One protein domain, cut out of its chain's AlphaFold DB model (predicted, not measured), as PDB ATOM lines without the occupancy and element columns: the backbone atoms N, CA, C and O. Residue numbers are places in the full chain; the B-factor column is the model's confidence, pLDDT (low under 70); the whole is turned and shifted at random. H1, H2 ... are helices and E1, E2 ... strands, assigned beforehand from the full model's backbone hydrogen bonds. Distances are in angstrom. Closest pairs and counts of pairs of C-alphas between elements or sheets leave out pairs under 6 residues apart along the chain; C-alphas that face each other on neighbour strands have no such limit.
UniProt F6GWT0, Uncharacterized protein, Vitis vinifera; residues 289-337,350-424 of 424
ATOM      1  N   LEU A 289     216.960 197.576 254.979       95.62
ATOM      2  CA  LEU A 289     217.518 196.427 254.267       95.62
ATOM      3  C   LEU A 289     217.619 196.710 252.762       95.62
ATOM      4  O   LEU A 289     218.667 196.504 252.158       95.62
ATOM      5  N   GLU A 290     216.553 197.253 252.182       94.88
ATOM      6  CA  GLU A 290     216.425 197.552 250.761       94.88
ATOM      7  C   GLU A 290     217.409 198.630 250.313       94.88
ATOM      8  O   GLU A 290     218.044 198.483 249.269       94.88
ATOM      9  N   ARG A 291     217.580 199.697 251.107       92.94
ATOM     10  CA  ARG A 291     218.528 200.773 250.784       92.94
ATOM     11  C   ARG A 291     219.968 200.300 250.910       92.94
ATOM     12  O   ARG A 291     220.795 200.607 250.058       92.94
ATOM     13  N   MET A 292     220.279 199.522 251.948       94.00
ATOM     14  CA  MET A 292     221.607 198.926 252.125       94.00
ATOM     15  C   MET A 292     221.939 197.955 250.992       94.00
ATOM     16  O   MET A 292     223.029 198.034 250.430       94.00
ATOM     17  N   PHE A 293     220.988 197.102 250.607       95.50
ATOM     18  CA  PHE A 293     221.129 196.217 249.455       95.50
ATOM     19  C   PHE A 293     221.335 197.011 248.161       95.50
ATOM     20  O   PHE A 293     222.288 196.758 247.430       95.50
ATOM     21  N   THR A 294     220.498 198.023 247.917       94.12
ATOM     22  CA  THR A 294     220.583 198.901 246.742       94.12
ATOM     23  C   THR A 294     221.926 199.620 246.667       94.12
ATOM     24  O   THR A 294     222.543 199.642 245.608       94.12
ATOM     25  N   SER A 295     222.432 200.141 247.786       91.75
ATOM     26  CA  SER A 295     223.742 200.794 247.835       91.75
ATOM     27  C   SER A 295     224.877 199.846 247.441       91.75
ATOM     28  O   SER A 295     225.753 200.248 246.682       91.75
ATOM     29  N   GLN A 296     224.870 198.601 247.926       91.25
ATOM     30  CA  GLN A 296     225.897 197.607 247.582       91.25
ATOM     31  C   GLN A 296     225.770 197.125 246.128       91.25
ATOM     32  O   GLN A 296     226.774 196.939 245.436       91.25
ATOM     33  N   LEU A 297     224.532 196.979 245.647       93.00
ATOM     34  CA  LEU A 297     224.228 196.618 244.267       93.00
ATOM     35  C   LEU A 297     224.733 197.687 243.291       93.00
ATOM     36  O   LEU A 297     225.361 197.365 242.290       93.00
ATOM     37  N   LEU A 298     224.474 198.961 243.593       91.44
ATOM     38  CA  LEU A 298     224.892 200.092 242.767       91.44
ATOM     39  C   LEU A 298     226.408 200.283 242.763       91.44
ATOM     40  O   LEU A 298     226.960 200.582 241.707       91.44
ATOM     41  N   GLU A 299     227.080 200.081 243.901       89.06
ATOM     42  CA  GLU A 299     228.547 200.120 243.947       89.06
ATOM     43  C   GLU A 299     229.152 198.995 243.096       89.06
ATOM     44  O   GLU A 299     230.106 199.226 242.360       89.06
ATOM     45  N   SER A 300     228.547 197.802 243.112       88.12
ATOM     46  CA  SER A 300     228.969 196.688 242.251       88.12
ATOM     47  C   SER A 300     228.694 196.947 240.766       88.12
ATOM     48  O   SER A 300     229.484 196.542 239.923       88.12
ATOM     49  N   ALA A 301     227.609 197.653 240.439       90.62
ATOM     50  CA  ALA A 301     227.183 197.933 239.069       90.62
ATOM     51  C   ALA A 301     227.848 199.157 238.420       90.62
ATOM     52  O   ALA A 301     227.570 199.455 237.259       90.62
ATOM     53  N   LYS A 302     228.672 199.904 239.160       84.94
ATOM     54  CA  LYS A 302     229.126 201.257 238.801       84.94
ATOM     55  C   LYS A 302     229.790 201.361 237.428       84.94
ATOM     56  O   LYS A 302     229.560 202.338 236.718       84.94
ATOM     57  N   ASP A 303     230.565 200.348 237.058       81.38
ATOM     58  CA  ASP A 303     231.325 200.305 235.806       81.38
ATOM     59  C   ASP A 303     230.680 199.386 234.749       81.38
ATOM     60  O   ASP A 303     231.255 199.142 233.686       81.38
ATOM     61  N   GLU A 304     229.466 198.886 235.009       82.50
ATOM     62  CA  GLU A 304     228.771 197.941 234.141       82.50
ATOM     63  C   GLU A 304     227.602 198.581 233.380       82.50
ATOM     64  O   GLU A 304     226.738 199.257 233.936       82.50
ATOM     65  N   LEU A 305     227.520 198.300 232.075       75.00
ATOM     66  CA  LEU A 305     226.397 198.736 231.231       75.00
ATOM     67  C   LEU A 305     225.109 197.946 231.499       75.00
ATOM     68  O   LEU A 305     224.009 198.433 231.241       75.00
ATOM     69  N   SER A 306     225.242 196.707 231.971       83.50
ATOM     70  CA  SER A 306     224.124 195.849 232.348       83.50
ATOM     71  C   SER A 306     224.548 194.964 233.508       83.50
ATOM     72  O   SER A 306     225.318 194.031 233.299       83.50
ATOM     73  N   PHE A 307     224.013 195.229 234.697       93.75
ATOM     74  CA  PHE A 307     224.395 194.498 235.898       93.75
ATOM     75  C   PHE A 307     223.400 193.383 236.210       93.75
ATOM     76  O   PHE A 307     222.176 193.574 236.220       93.75
ATOM     77  N   ARG A 308     223.935 192.193 236.462       94.94
ATOM     78  CA  ARG A 308     223.180 190.984 236.793       94.94
ATOM     79  C   ARG A 308     223.838 190.343 237.989       94.94
ATOM     80  O   ARG A 308     225.043 190.153 237.973       94.94
ATOM     81  N   THR A 309     223.048 189.959 238.979       95.94
ATOM     82  CA  THR A 309     223.573 189.279 240.158       95.94
ATOM     83  C   THR A 309     222.687 188.115 240.566       95.94
ATOM     84  O   THR A 309     221.464 188.132 240.380       95.94
ATOM     85  N   VAL A 310     223.318 187.083 241.109       96.69
ATOM     86  CA  VAL A 310     222.655 186.019 241.846       96.69
ATOM     87  C   VAL A 310     223.047 186.130 243.316       96.69
ATOM     88  O   VAL A 310     224.222 186.138 243.681       96.69
ATOM     89  N   VAL A 311     222.032 186.203 244.167       97.19
ATOM     90  CA  VAL A 311     222.165 186.158 245.615       97.19
ATOM     91  C   VAL A 311     221.988 184.713 246.060       97.19
ATOM     92  O   VAL A 311     220.956 184.075 245.819       97.19
ATOM     93  N   ARG A 312     223.021 184.187 246.705       96.00
ATOM     94  CA  ARG A 312     223.079 182.826 247.232       96.00
ATOM     95  C   ARG A 312     222.942 182.832 248.743       96.00
ATOM     96  O   ARG A 312     223.407 183.754 249.415       96.00
ATOM     97  N   ASP A 313     222.364 181.763 249.280       94.06
ATOM     98  CA  ASP A 313     222.408 181.544 250.721       94.06
ATOM     99  C   ASP A 313     223.856 181.318 251.156       94.06
ATOM    100  O   ASP A 313     224.606 180.533 250.567       94.06
ATOM    101  N   LEU A 314     224.253 182.013 252.212       91.81
ATOM    102  CA  LEU A 314     225.616 181.979 252.707       91.81
ATOM    103  C   LEU A 314     226.044 180.578 253.155       91.81
ATOM    104  O   LEU A 314     227.220 180.242 253.012       91.81
ATOM    105  N   ARG A 315     225.131 179.765 253.690       89.00
ATOM    106  CA  ARG A 315     225.453 178.457 254.265       89.00
ATOM    107  C   ARG A 315     225.378 177.348 253.221       89.00
ATOM    108  O   ARG A 315     226.339 176.605 253.061       89.00
ATOM    109  N   THR A 316     224.267 177.235 252.498       90.94
ATOM    110  CA  THR A 316     224.057 176.181 251.494       90.94
ATOM    111  C   THR A 316     224.735 176.491 250.163       90.94
ATOM    112  O   THR A 316     224.902 175.587 249.348       90.94
ATOM    113  N   LYS A 317     225.108 177.758 249.921       91.81
ATOM    114  CA  LYS A 317     225.636 178.272 248.644       91.81
ATOM    115  C   LYS A 317     224.658 178.133 247.467       91.81
ATOM    116  O   LYS A 317     225.021 178.427 246.326       91.81
ATOM    117  N   SER A 318     223.416 177.716 247.719       92.69
ATOM    118  CA  SER A 318     222.393 177.578 246.685       92.69
ATOM    119  C   SER A 318     221.906 178.953 246.222       92.69
ATOM    120  O   SER A 318     221.812 179.862 247.049       92.69
ATOM    121  N   PRO A 319     221.566 179.128 244.934       95.25
ATOM    122  CA  PRO A 319     220.974 180.369 244.449       95.25
ATOM    123  C   PRO A 319     219.564 180.538 245.024       95.25
ATOM    124  O   PRO A 319     218.746 179.625 244.934       95.25
ATOM    125  N   VAL A 320     219.282 181.703 245.610       96.19
ATOM    126  CA  VAL A 320     217.997 181.997 246.272       96.19
ATOM    127  C   VAL A 320     217.268 183.138 245.578       96.19
ATOM    128  O   VAL A 320     216.060 183.062 245.401       96.19
ATOM    129  N   LEU A 321     217.985 184.159 245.113       96.69
ATOM    130  CA  LEU A 321     217.381 185.310 244.451       96.69
ATOM    131  C   LEU A 321     218.220 185.722 243.244       96.69
ATOM    132  O   LEU A 321     219.427 185.905 243.338       96.69
ATOM    133  N   GLN A 322     217.577 185.871 242.095       95.69
ATOM    134  CA  GLN A 322     218.184 186.428 240.890       95.69
ATOM    135  C   GLN A 322     217.749 187.881 240.737       95.69
ATOM    136  O   GLN A 322     216.560 188.157 240.877       95.69
ATOM    137  N   ILE A 323     218.674 188.782 240.400       96.31
ATOM    138  CA  ILE A 323     218.378 190.196 240.144       96.31
ATOM    139  C   ILE A 323     219.040 190.659 238.844       96.31
ATOM    140  O   ILE A 323     220.207 190.377 238.569       96.31
ATOM    141  N   VAL A 324     218.288 191.414 238.048       95.44
ATOM    142  CA  VAL A 324     218.778 192.149 236.881       95.44
ATOM    143  C   VAL A 324     218.489 193.626 237.100       95.44
ATOM    144  O   VAL A 324     217.327 194.026 237.193       95.44
ATOM    145  N   LEU A 325     219.535 194.445 237.172       94.81
ATOM    146  CA  LEU A 325     219.393 195.889 237.303       94.81
ATOM    147  C   LEU A 325     218.990 196.483 235.948       94.81
ATOM    148  O   LEU A 325     219.743 196.402 234.980       94.81
ATOM    149  N   LEU A 326     217.796 197.075 235.876       91.69
ATOM    150  CA  LEU A 326     217.287 197.693 234.649       91.69
ATOM    151  C   LEU A 326     217.576 199.183 234.583       91.69
ATOM    152  O   LEU A 326     217.944 199.703 233.534       91.69
ATOM    153  N   ASN A 327     217.322 199.884 235.686       89.06
ATOM    154  CA  ASN A 327     217.541 201.317 235.756       89.06
ATOM    155  C   ASN A 327     218.011 201.703 237.166       89.06
ATOM    156  O   ASN A 327     217.209 201.618 238.097       89.06
ATOM    157  N   PRO A 328     219.267 202.151 237.332       88.19
ATOM    158  CA  PRO A 328     219.779 202.607 238.623       88.19
ATOM    159  C   PRO A 328     219.210 203.969 239.056       88.19
ATOM    160  O   PRO A 328     219.325 204.336 240.220       88.19
ATOM    161  N   ASN A 329     218.613 204.731 238.138       85.50
ATOM    162  CA  ASN A 329     218.251 206.129 238.334       85.50
ATOM    163  C   ASN A 329     216.817 206.385 237.875       85.50
ATOM    164  O   ASN A 329     216.569 206.885 236.775       85.50
ATOM    165  N   SER A 330     215.858 206.048 238.735       85.31
ATOM    166  CA  SER A 330     214.450 206.326 238.477       85.31
ATOM    167  C   SER A 330     213.787 207.070 239.628       85.31
ATOM    168  O   SER A 330     214.135 206.898 240.792       85.31
ATOM    169  N   TRP A 331     212.818 207.908 239.277       83.06
ATOM    170  CA  TRP A 331     211.858 208.442 240.229       83.06
ATOM    171  C   TRP A 331     210.625 207.550 240.220       83.06
ATOM    172  O   TRP A 331     210.096 207.236 239.148       83.06
ATOM    173  N   CYS A 332     210.170 207.165 241.404       78.00
ATOM    174  CA  CYS A 332     208.883 206.520 241.593       78.00
ATOM    175  C   CYS A 332     207.912 207.501 242.252       78.00
ATOM    176  O   CYS A 332     208.301 208.361 243.039       78.00
ATOM    177  N   CYS A 333     206.640 207.362 241.896       74.38
ATOM    178  CA  CYS A 333     205.526 208.086 242.487       74.38
ATOM    179  C   CYS A 333     204.446 207.067 242.815       74.38
ATOM    180  O   CYS A 333     204.114 206.238 241.965       74.38
ATOM    181  N   THR A 334     203.871 207.158 244.005       64.69
ATOM    182  CA  THR A 334     202.645 206.441 244.351       64.69
ATOM    183  C   THR A 334     201.483 207.427 244.340       64.69
ATOM    184  O   THR A 334     201.626 208.583 244.734       64.69
ATOM    185  N   GLY A 335     200.336 206.996 243.821       59.44
ATOM    186  CA  GLY A 335     199.143 207.832 243.721       59.44
ATOM    187  C   GLY A 335     198.338 207.534 242.464       59.44
ATOM    188  O   GLY A 335     198.888 207.261 241.400       59.44
ATOM    189  N   TYR A 336     197.017 207.586 242.592       53.97
ATOM    190  CA  TYR A 336     196.125 207.559 241.442       53.97
ATOM    191  C   TYR A 336     196.065 208.964 240.846       53.97
ATOM    192  O   TYR A 336     195.919 209.940 241.581       53.97
ATOM    193  N   CYS A 337     196.141 209.078 239.519       53.75
ATOM    194  CA  CYS A 337     195.729 210.304 238.847       53.75
ATOM    195  C   CYS A 337     194.233 210.489 239.129       53.75
ATOM    196  O   CYS A 337     193.405 209.826 238.505       53.75
ATOM    197  N   ILE A 350     202.846 215.772 244.377       66.44
ATOM    198  CA  ILE A 350     203.407 214.560 243.779       66.44
ATOM    199  C   ILE A 350     204.638 214.192 244.607       66.44
ATOM    200  O   ILE A 350     205.694 214.813 244.479       66.44
ATOM    201  N   ASN A 351     204.493 213.190 245.471       68.88
ATOM    202  CA  ASN A 351     205.587 212.690 246.292       68.88
ATOM    203  C   ASN A 351     206.451 211.741 245.461       68.88
ATOM    204  O   ASN A 351     206.148 210.556 245.309       68.88
ATOM    205  N   LEU A 352     207.528 212.291 244.906       77.19
ATOM    206  CA  LEU A 352     208.545 211.529 244.198       77.19
ATOM    207  C   LEU A 352     209.597 211.019 245.175       77.19
ATOM    208  O   LEU A 352     210.100 211.774 246.005       77.19
ATOM    209  N   TYR A 353     209.979 209.757 245.026       79.56
ATOM    210  CA  TYR A 353     211.101 209.176 245.752       79.56
ATOM    211  C   TYR A 353     212.067 208.486 244.785       79.56
ATOM    212  O   TYR A 353     211.644 207.954 243.750       79.56
ATOM    213  N   PRO A 354     213.377 208.526 245.069       85.88
ATOM    214  CA  PRO A 354     214.372 207.897 244.227       85.88
ATOM    215  C   PRO A 354     214.343 206.378 244.434       85.88
ATOM    216  O   PRO A 354     214.273 205.882 245.561       85.88
ATOM    217  N   ALA A 355     214.398 205.635 243.336       89.50
ATOM    218  CA  ALA A 355     214.367 204.182 243.337       89.50
ATOM    219  C   ALA A 355     215.174 203.605 242.169       89.50
ATOM    220  O   ALA A 355     215.343 204.235 241.118       89.50
ATOM    221  N   ILE A 356     215.622 202.368 242.334       92.00
ATOM    222  CA  ILE A 356     216.133 201.540 241.244       92.00
ATOM    223  C   ILE A 356     215.013 200.653 240.706       92.00
ATOM    224  O   ILE A 356     214.127 200.248 241.458       92.00
ATOM    225  N   LYS A 357     215.059 200.315 239.416       92.50
ATOM    226  CA  LYS A 357     214.179 199.309 238.803       92.50
ATOM    227  C   LYS A 357     214.952 198.035 238.551       92.50
ATOM    228  O   LYS A 357     216.033 198.072 237.955       92.50
ATOM    229  N   VAL A 358     214.368 196.919 238.959       94.69
ATOM    230  CA  VAL A 358     214.988 195.601 238.863       94.69
ATOM    231  C   VAL A 358     214.006 194.585 238.307       94.69
ATOM    232  O   VAL A 358     212.804 194.670 238.555       94.69
ATOM    233  N   LEU A 359     214.525 193.608 237.571       95.19
ATOM    234  CA  LEU A 359     213.841 192.329 237.424       95.19
ATOM    235  C   LEU A 359     214.361 191.389 238.488       95.19
ATOM    236  O   LEU A 359     215.562 191.395 238.764       95.19
ATOM    237  N   PHE A 360     213.485 190.568 239.049       95.31
ATOM    238  CA  PHE A 360     213.907 189.575 240.023       95.31
ATOM    239  C   PHE A 360     213.240 188.224 239.797       95.31
ATOM    240  O   PHE A 360     212.243 188.117 239.092       95.31
ATOM    241  N   SER A 361     213.809 187.176 240.382       94.50
ATOM    242  CA  SER A 361     213.168 185.868 240.487       94.50
ATOM    243  C   SER A 361     213.523 185.243 241.824       94.50
ATOM    244  O   SER A 361     214.707 185.070 242.120       94.50
ATOM    245  N   ASP A 362     212.504 184.820 242.567       94.06
ATOM    246  CA  ASP A 362     212.672 183.909 243.694       94.06
ATOM    247  C   ASP A 362     213.051 182.505 243.181       94.06
ATOM    248  O   ASP A 362     212.441 181.932 242.266       94.06
ATOM    249  N   CYS A 363     214.134 181.973 243.731       91.50
ATOM    250  CA  CYS A 363     214.717 180.683 243.400       91.50
ATOM    251  C   CYS A 363     214.683 179.704 244.584       91.50
ATOM    252  O   CYS A 363     215.125 178.566 244.421       91.50
ATOM    253  N   SER A 364     214.115 180.099 245.728       86.12
ATOM    254  CA  SER A 364     214.143 179.359 246.999       86.12
ATOM    255  C   SER A 364     213.575 177.938 246.914       86.12
ATOM    256  O   SER A 364     214.065 177.032 247.583       86.12
ATOM    257  N   TYR A 365     212.558 177.722 246.075       81.50
ATOM    258  CA  TYR A 365     211.804 176.460 245.998       81.50
ATOM    259  C   TYR A 365     212.018 175.689 244.688       81.50
ATOM    260  O   TYR A 365     211.168 174.897 244.273       81.50
ATOM    261  N   ARG A 366     213.131 175.938 243.994       82.44
ATOM    262  CA  ARG A 366     213.386 175.353 242.672       82.44
ATOM    263  C   ARG A 366     213.920 173.922 242.749       82.44
ATOM    264  O   ARG A 366     214.694 173.567 243.632       82.44
ATOM    265  N   THR A 367     213.520 173.096 241.782       86.50
ATOM    266  CA  THR A 367     214.032 171.725 241.624       86.50
ATOM    267  C   THR A 367     215.503 171.733 241.199       86.50
ATOM    268  O   THR A 367     215.977 172.700 240.607       86.50
ATOM    269  N   GLU A 368     216.227 170.627 241.393       86.81
ATOM    270  CA  GLU A 368     217.635 170.510 240.960       86.81
ATOM    271  C   GLU A 368     217.843 170.855 239.474       86.81
ATOM    272  O   GLU A 368     218.800 171.536 239.106       86.81
ATOM    273  N   SER A 369     216.912 170.442 238.608       87.31
ATOM    274  CA  SER A 369     216.939 170.787 237.182       87.31
ATOM    275  C   SER A 369     216.829 172.294 236.934       87.31
ATOM    276  O   SER A 369     217.488 172.819 236.040       87.31
ATOM    277  N   GLN A 370     216.023 172.998 237.728       87.56
ATOM    278  CA  GLN A 370     215.863 174.446 237.651       87.56
ATOM    279  C   GLN A 370     217.060 175.188 238.244       87.56
ATOM    280  O   GLN A 370     217.446 176.217 237.696       87.56
ATOM    281  N   ILE A 371     217.674 174.656 239.303       88.81
ATOM    282  CA  ILE A 371     218.934 175.177 239.845       88.81
ATOM    283  C   ILE A 371     220.024 175.095 238.776       88.81
ATOM    284  O   ILE A 371     220.688 176.092 238.515       88.81
ATOM    285  N   ARG A 372     220.145 173.968 238.058       91.25
ATOM    286  CA  ARG A 372     221.116 173.847 236.958       91.25
ATOM    287  C   ARG A 372     220.906 174.897 235.865       91.25
ATOM    288  O   ARG A 372     221.875 175.464 235.379       91.25
ATOM    289  N   MET A 373     219.653 175.203 235.517       91.06
ATOM    290  CA  MET A 373     219.355 176.280 234.563       91.06
ATOM    291  C   MET A 373     219.795 177.658 235.074       91.06
ATOM    292  O   MET A 373     220.191 178.503 234.273       91.06
ATOM    293  N   ILE A 374     219.733 177.900 236.387       91.62
ATOM    294  CA  ILE A 374     220.235 179.143 236.986       91.62
ATOM    295  C   ILE A 374     221.757 179.189 236.905       91.62
ATOM    296  O   ILE A 374     222.288 180.203 236.476       91.62
ATOM    297  N   GLU A 375     222.458 178.102 237.220       93.62
ATOM    298  CA  GLU A 375     223.924 178.042 237.091       93.62
ATOM    299  C   GLU A 375     224.387 178.269 235.640       93.62
ATOM    300  O   GLU A 375     225.325 179.027 235.369       93.62
ATOM    301  N   GLU A 376     223.678 177.671 234.677       94.19
ATOM    302  CA  GLU A 376     223.889 177.922 233.249       94.19
ATOM    303  C   GLU A 376     223.638 179.401 232.903       94.19
ATOM    304  O   GLU A 376     224.401 179.997 232.139       94.19
ATOM    305  N   TRP A 377     222.603 180.025 233.479       93.62
ATOM    306  CA  TRP A 377     222.326 181.451 233.301       93.62
ATOM    307  C   TRP A 377     223.415 182.337 233.913       93.62
ATOM    308  O   TRP A 377     223.834 183.286 233.251       93.62
ATOM    309  N   VAL A 378     223.897 182.031 235.119       93.31
ATOM    310  CA  VAL A 378     224.971 182.777 235.800       93.31
ATOM    311  C   VAL A 378     226.218 182.776 234.924       93.31
ATOM    312  O   VAL A 378     226.718 183.838 234.557       93.31
ATOM    313  N   THR A 379     226.626 181.593 234.462       93.75
ATOM    314  CA  THR A 379     227.803 181.425 233.599       93.75
ATOM    315  C   THR A 379     227.630 182.140 232.257       93.75
ATOM    316  O   THR A 379     228.510 182.873 231.810       93.75
ATOM    317  N   LYS A 380     226.477 181.956 231.597       93.81
ATOM    318  CA  LYS A 380     226.205 182.532 230.272       93.81
ATOM    319  C   LYS A 380     226.167 184.057 230.288       93.81
ATOM    320  O   LYS A 380     226.539 184.680 229.297       93.81
ATOM    321  N   ASN A 381     225.656 184.643 231.366       90.00
ATOM    322  CA  ASN A 381     225.453 186.084 231.468       90.00
ATOM    323  C   ASN A 381     226.521 186.781 232.315       90.00
ATOM    324  O   ASN A 381     226.357 187.972 232.553       90.00
ATOM    325  N   GLN A 382     227.563 186.060 232.747       90.44
ATOM    326  CA  GLN A 382     228.625 186.574 233.622       90.44
ATOM    327  C   GLN A 382     228.041 187.311 234.835       90.44
ATOM    328  O   GLN A 382     228.472 188.405 235.174       90.44
ATOM    329  N   ALA A 383     226.988 186.739 235.427       92.31
ATOM    330  CA  ALA A 383     226.309 187.375 236.543       92.31
ATOM    331  C   ALA A 383     227.210 187.360 237.781       92.31
ATOM    332  O   ALA A 383     227.833 186.340 238.074       92.31
ATOM    333  N   ASP A 384     227.229 188.470 238.515       93.69
ATOM    334  CA  ASP A 384     227.959 188.580 239.770       93.69
ATOM    335  C   ASP A 384     227.349 187.660 240.836       93.69
ATOM    336  O   ASP A 384     226.131 187.455 240.889       93.69
ATOM    337  N   GLU A 385     228.193 187.115 241.704       94.31
ATOM    338  CA  GLU A 385     227.787 186.151 242.724       94.31
ATOM    339  C   GLU A 385     228.023 186.718 244.119       94.31
ATOM    340  O   GLU A 385     229.162 186.874 244.573       94.31
ATOM    341  N   VAL A 386     226.922 186.963 244.826       95.12
ATOM    342  CA  VAL A 386     226.946 187.467 246.197       95.12
ATOM    343  C   VAL A 386     226.264 186.497 247.150       95.12
ATOM    344  O   VAL A 386     225.366 185.741 246.782       95.12
ATOM    345  N   TYR A 387     226.694 186.516 248.404       94.50
ATOM    346  CA  TYR A 387     226.237 185.619 249.453       94.50
ATOM    347  C   TYR A 387     225.696 186.432 250.620       94.50
ATOM    348  O   TYR A 387     226.355 187.352 251.108       94.50
ATOM    349  N   MET A 388     224.504 186.065 251.074       95.75
ATOM    350  CA  MET A 388     223.799 186.724 252.170       95.75
ATOM    351  C   MET A 388     223.178 185.674 253.093       95.75
ATOM    352  O   MET A 388     222.991 184.520 252.708       95.75
ATOM    353  N   LEU A 389     222.837 186.061 254.320       94.69
ATOM    354  CA  LEU A 389     222.062 185.193 255.210       94.69
ATOM    355  C   LEU A 389     220.650 184.980 254.638       94.69
ATOM    356  O   LEU A 389     219.984 185.963 254.315       94.69
ATOM    357  N   ASP A 390     220.181 183.730 254.582       94.12
ATOM    358  CA  ASP A 390     218.804 183.324 254.227       94.12
ATOM    359  C   ASP A 390     217.696 184.306 254.662       94.12
ATOM    360  O   ASP A 390     216.813 184.643 253.875       94.12
ATOM    361  N   HIS A 391     217.746 184.782 255.905       93.75
ATOM    362  CA  HIS A 391     216.761 185.685 256.489       93.75
ATOM    363  C   HIS A 391     216.730 187.042 255.779       93.75
ATOM    364  O   HIS A 391     215.651 187.524 255.450       93.75
ATOM    365  N   LEU A 392     217.902 187.607 255.464       95.56
ATOM    366  CA  LEU A 392     218.012 188.858 254.707       95.56
ATOM    367  C   LEU A 392     217.442 188.688 253.297       95.56
ATOM    368  O   LEU A 392     216.737 189.561 252.805       95.56
ATOM    369  N   ILE A 393     217.737 187.555 252.648       96.62
ATOM    370  CA  ILE A 393     217.249 187.279 251.291       96.62
ATOM    371  C   ILE A 393     215.724 187.150 251.298       96.62
ATOM    372  O   ILE A 393     215.055 187.710 250.435       96.62
ATOM    373  N   SER A 394     215.176 186.461 252.299       95.94
ATOM    374  CA  SER A 394     213.732 186.266 252.450       95.94
ATOM    375  C   SER A 394     213.001 187.594 252.663       95.94
ATOM    376  O   SER A 394     212.012 187.863 251.986       95.94
ATOM    377  N   GLU A 395     213.500 188.462 253.550       96.25
ATOM    378  CA  GLU A 395     212.930 189.803 253.755       96.25
ATOM    379  C   GLU A 395     213.031 190.680 252.498       96.25
ATOM    380  O   GLU A 395     212.102 191.427 252.173       96.25
ATOM    381  N   LEU A 396     214.134 190.569 251.754       96.88
ATOM    382  CA  LEU A 396     214.313 191.292 250.500       96.88
ATOM    383  C   LEU A 396     213.325 190.820 249.424       96.88
ATOM    384  O   LEU A 396     212.766 191.660 248.722       96.88
ATOM    385  N   ILE A 397     213.076 189.512 249.308       96.50
ATOM    386  CA  ILE A 397     212.066 188.956 248.391       96.50
ATOM    387  C   ILE A 397     210.684 189.513 248.731       96.50
ATOM    388  O   ILE A 397     210.022 190.040 247.843       96.50
ATOM    389  N   VAL A 398     210.290 189.497 250.009       95.94
ATOM    390  CA  VAL A 398     209.004 190.066 250.454       95.94
ATOM    391  C   VAL A 398     208.893 191.546 250.073       95.94
ATOM    392  O   VAL A 398     207.849 191.993 249.602       95.94
ATOM    393  N   SER A 399     209.979 192.306 250.225       94.81
ATOM    394  CA  SER A 399     210.019 193.728 249.859       94.81
ATOM    395  C   SER A 399     209.888 193.938 248.345       94.81
ATOM    396  O   SER A 399     209.171 194.832 247.895       94.81
ATOM    397  N   LEU A 400     210.550 193.094 247.546       95.00
ATOM    398  CA  LEU A 400     210.463 193.111 246.086       95.00
ATOM    399  C   LEU A 400     209.056 192.757 245.599       95.00
ATOM    400  O   LEU A 400     208.546 193.434 244.707       95.00
ATOM    401  N   GLU A 401     208.428 191.738 246.182       93.19
ATOM    402  CA  GLU A 401     207.058 191.326 245.868       93.19
ATOM    403  C   GLU A 401     206.053 192.422 246.229       93.19
ATOM    404  O   GLU A 401     205.251 192.812 245.385       93.19
ATOM    405  N   ALA A 402     206.156 193.010 247.425       91.25
ATOM    406  CA  ALA A 402     205.289 194.113 247.838       91.25
ATOM    407  C   ALA A 402     205.413 195.335 246.909       91.25
ATOM    408  O   ALA A 402     204.431 196.017 246.619       91.25
ATOM    409  N   ALA A 403     206.617 195.608 246.398       89.06
ATOM    410  CA  ALA A 403     206.836 196.701 245.460       89.06
ATOM    411  C   ALA A 403     206.282 196.426 244.047       89.06
ATOM    412  O   ALA A 403     206.078 197.378 243.288       89.06
ATOM    413  N   MET A 404     206.002 195.167 243.685       87.06
ATOM    414  CA  MET A 404     205.341 194.840 242.415       87.06
ATOM    415  C   MET A 404     203.910 195.372 242.363       87.06
ATOM    416  O   MET A 404     203.474 195.824 241.304       87.06
ATOM    417  N   ASP A 405     203.205 195.365 243.497       80.50
ATOM    418  CA  ASP A 405     201.809 195.812 243.598       80.50
ATOM    419  C   ASP A 405     201.640 197.312 243.301       80.50
ATOM    420  O   ASP A 405     200.529 197.789 243.063       80.50
ATOM    421  N   MET A 406     202.743 198.069 243.263       79.25
ATOM    422  CA  MET A 406     202.744 199.473 242.845       79.25
ATOM    423  C   MET A 406     202.635 199.650 241.323       79.25
ATOM    424  O   MET A 406     202.327 200.750 240.858       79.25
ATOM    425  N   TYR A 407     202.895 198.605 240.533       79.81
ATOM    426  CA  TYR A 407     202.848 198.672 239.075       79.81
ATOM    427  C   TYR A 407     201.481 198.233 238.531       79.81
ATOM    428  O   TYR A 407     200.863 197.304 239.052       79.81
ATOM    429  N   PRO A 408     201.002 198.841 237.428       79.88
ATOM    430  CA  PRO A 408     199.828 198.337 236.729       79.88
ATOM    431  C   PRO A 408     200.015 196.861 236.336       79.88
ATOM    432  O   PRO A 408     201.107 196.503 235.889       79.88
ATOM    433  N   PRO A 409     198.965 196.015 236.379       79.06
ATOM    434  CA  PRO A 409     199.077 194.589 236.050       79.06
ATOM    435  C   PRO A 409     199.655 194.287 234.658       79.06
ATOM    436  O   PRO A 409     200.202 193.215 234.432       79.06
ATOM    437  N   SER A 410     199.551 195.224 233.714       79.56
ATOM    438  CA  SER A 410     200.140 195.112 232.374       79.56
ATOM    439  C   SER A 410     201.662 195.315 232.331       79.56
ATOM    440  O   SER A 410     202.271 195.038 231.302       79.56
ATOM    441  N   TYR A 411     202.269 195.796 233.419       77.50
ATOM    442  CA  TYR A 411     203.689 196.150 233.532       77.50
ATOM    443  C   TYR A 411     204.443 195.331 234.588       77.50
ATOM    444  O   TYR A 411     205.625 195.577 234.816       77.50
ATOM    445  N   THR A 412     203.802 194.344 235.218       82.81
ATOM    446  CA  THR A 412     204.407 193.548 236.300       82.81
ATOM    447  C   THR A 412     205.436 192.531 235.817       82.81
ATOM    448  O   THR A 412     206.184 192.013 236.638       82.81
ATOM    449  N   PHE A 413     205.525 192.260 234.510       87.44
ATOM    450  CA  PHE A 413     206.493 191.322 233.940       87.44
ATOM    451  C   PHE A 413     207.205 191.902 232.721       87.44
ATOM    452  O   PHE A 413     206.587 192.490 231.833       87.44
ATOM    453  N   LEU A 414     208.505 191.638 232.626       85.69
ATOM    454  CA  LEU A 414     209.324 191.928 231.456       85.69
ATOM    455  C   LEU A 414     210.236 190.731 231.178       85.69
ATOM    456  O   LEU A 414     210.920 190.241 232.068       85.69
ATOM    457  N   GLN A 415     210.230 190.238 229.937       83.00
ATOM    458  CA  GLN A 415     210.999 189.046 229.531       83.00
ATOM    459  C   GLN A 415     210.736 187.800 230.405       83.00
ATOM    460  O   GLN A 415     211.607 186.952 230.572       83.00
ATOM    461  N   GLY A 416     209.522 187.677 230.953       84.69
ATOM    462  CA  GLY A 416     209.136 186.559 231.820       84.69
ATOM    463  C   GLY A 416     209.627 186.669 233.266       84.69
ATOM    464  O   GLY A 416     209.416 185.732 234.029       84.69
ATOM    465  N   LEU A 417     210.243 187.790 233.652       89.88
ATOM    466  CA  LEU A 417     210.630 188.081 235.031       89.88
ATOM    467  C   LEU A 417     209.759 189.202 235.619       89.88
ATOM    468  O   LEU A 417     209.468 190.169 234.906       89.88
ATOM    469  N   PRO A 418     209.358 189.093 236.894       92.88
ATOM    470  CA  PRO A 418     208.715 190.172 237.626       92.88
ATOM    471  C   PRO A 418     209.521 191.477 237.624       92.88
ATOM    472  O   PRO A 418     210.727 191.464 237.873       92.88
ATOM    473  N   LEU A 419     208.845 192.601 237.378       93.31
ATOM    474  CA  LEU A 419     209.387 193.952 237.513       93.31
ATOM    475  C   LEU A 419     209.092 194.497 238.909       93.31
ATOM    476  O   LEU A 419     207.941 194.528 239.334       93.31
ATOM    477  N   SER A 420     210.127 194.986 239.586       93.88
ATOM    478  CA  SER A 420     210.018 195.603 240.907       93.88
ATOM    479  C   SER A 420     210.920 196.838 241.029       93.88
ATOM    480  O   SER A 420     211.647 197.213 240.100       93.88
ATOM    481  N   SER A 421     210.857 197.500 242.182       92.19
ATOM    482  CA  SER A 421     211.710 198.633 242.532       92.19
ATOM    483  C   SER A 421     212.168 198.585 243.978       92.19
ATOM    484  O   SER A 421     211.396 198.213 244.855       92.19
ATOM    485  N   LEU A 422     213.391 199.055 244.217       93.06
ATOM    486  CA  LEU A 422     213.950 199.233 245.555       93.06
ATOM    487  C   LEU A 422     214.290 200.713 245.789       93.06
ATOM    488  O   LEU A 422     214.724 201.385 244.848       93.06
ATOM    489  N   PRO A 423     214.086 201.243 247.008       89.69
ATOM    490  CA  PRO A 423     214.448 202.614 247.351       89.69
ATOM    491  C   PRO A 423     215.960 202.833 247.237       89.69
ATOM    492  O   PRO A 423     216.749 201.973 247.635       89.69
ATOM    493  N   ARG A 424     216.346 204.001 246.713       81.88
ATOM    494  CA  ARG A 424     217.751 204.398 246.561       81.88
ATOM    495  C   ARG A 424     218.343 205.009 247.831       81.88
ATOM    496  O   ARG A 424     217.628 205.700 248.603       81.88
TER     497      ARG A 424
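What this domain is: This is residues 289 to 337 and 350 to 424 of the 424 residues of an uncharacterized protein of Vitis vinifera (UniProt F6GWT0). A strongly twisted five-stranded sheet curls round H1, with H3 also packed on that face and H2 over the opposite face. The long paired strands E2 and E3 both bend, and this ribbon makes the long axis, running from near H2 to the ends at the cut. The printed part has 124 residues, with three named helices and five named strands in the order H1 E1 E2 E3 H2 E4 H3 E5. The mixed sheet runs E4 E1 E2 E3 E5, with E4 and E1 parallel and the other neighbours antiparallel. The class is mixed, helices and strands, and the whole is compact, with a radius of gyration of the C-alphas of 14.4 A and spans of 45 by 30 by 27 A.

Where its parts are: H1, residues 289 to 301, begins at C-alpha 289 (217.518, 196.427, 254.267) and is 18.1 A long. E1 is residues 308 to 313, 16.8 A. E2, residues 319 to 333, is 31.8 A long and bends by 89 degrees at residue 329. E3, residues 352 to 362, is 27.9 A long and bends by 60 degrees at residue 359. H2 is residues 368 to 381, 19.8 A, and E4 is residues 384 to 388, 13.2 A. H3 is residues 390 to 404, 21.3 A. E5, residues 417 to 423, is 19.4 A long and ends at C-alpha 423 (214.448, 202.614, 247.351).

How they stand to each other: E1 and E2 form a hairpin, with N 311 and O 321 2.7 A apart, within hydrogen-bond range. E2 and E3 are antiparallel, with N 324 and O 359 at 2.8 A. E3 and E5 are antiparallel, with N 356 and O 422 at 2.8 A. E4 and E1 are parallel, with N 312 and O 386 at 2.8 A. E3, H2 and E4 form a split strand-helix-strand unit, two strands running the same way with E1 and E2 between them, and its crossover is right-handed. There are three layers, helices on both faces of the sheet: H1 and H3 on one, H2 on the other. The closest C-alphas of H1 and E5 are Arg 291 and Pro 423, 5.6 A. H1 touches H3 with residues 289 to 290 alone, about perpendicular at 88 degrees; the closest C-alphas are Glu 290 and Leu 396, 6.6 A. H2 lies over E1 and E2 at a height over the sheet of 9.9 A. H3 has a height over the sheet of 7.3 A; its closest C-alpha to E5 is that of Met 404, 5.0 A from Ser 420. H2 and H3 are apart. In H1, H2 and H3 every O i to N i+4 pair is within hydrogen-bond range.

The domain as a whole: The two farthest C-alphas, Ile 350 and Glu 368, are 46.4 A apart. Residues 338 to 349 are not printed, and C-alphas 337 and 350 are 10.1 A apart across this cut. The link from H3 to E5 is long, with 12 residues; in it residues 413 to 414 pair antiparallel with residues 417 to 418 of E5. Residues 334 to 337 and 350 to 351 have pLDDT under 70; the mean of the printed part is 88.8.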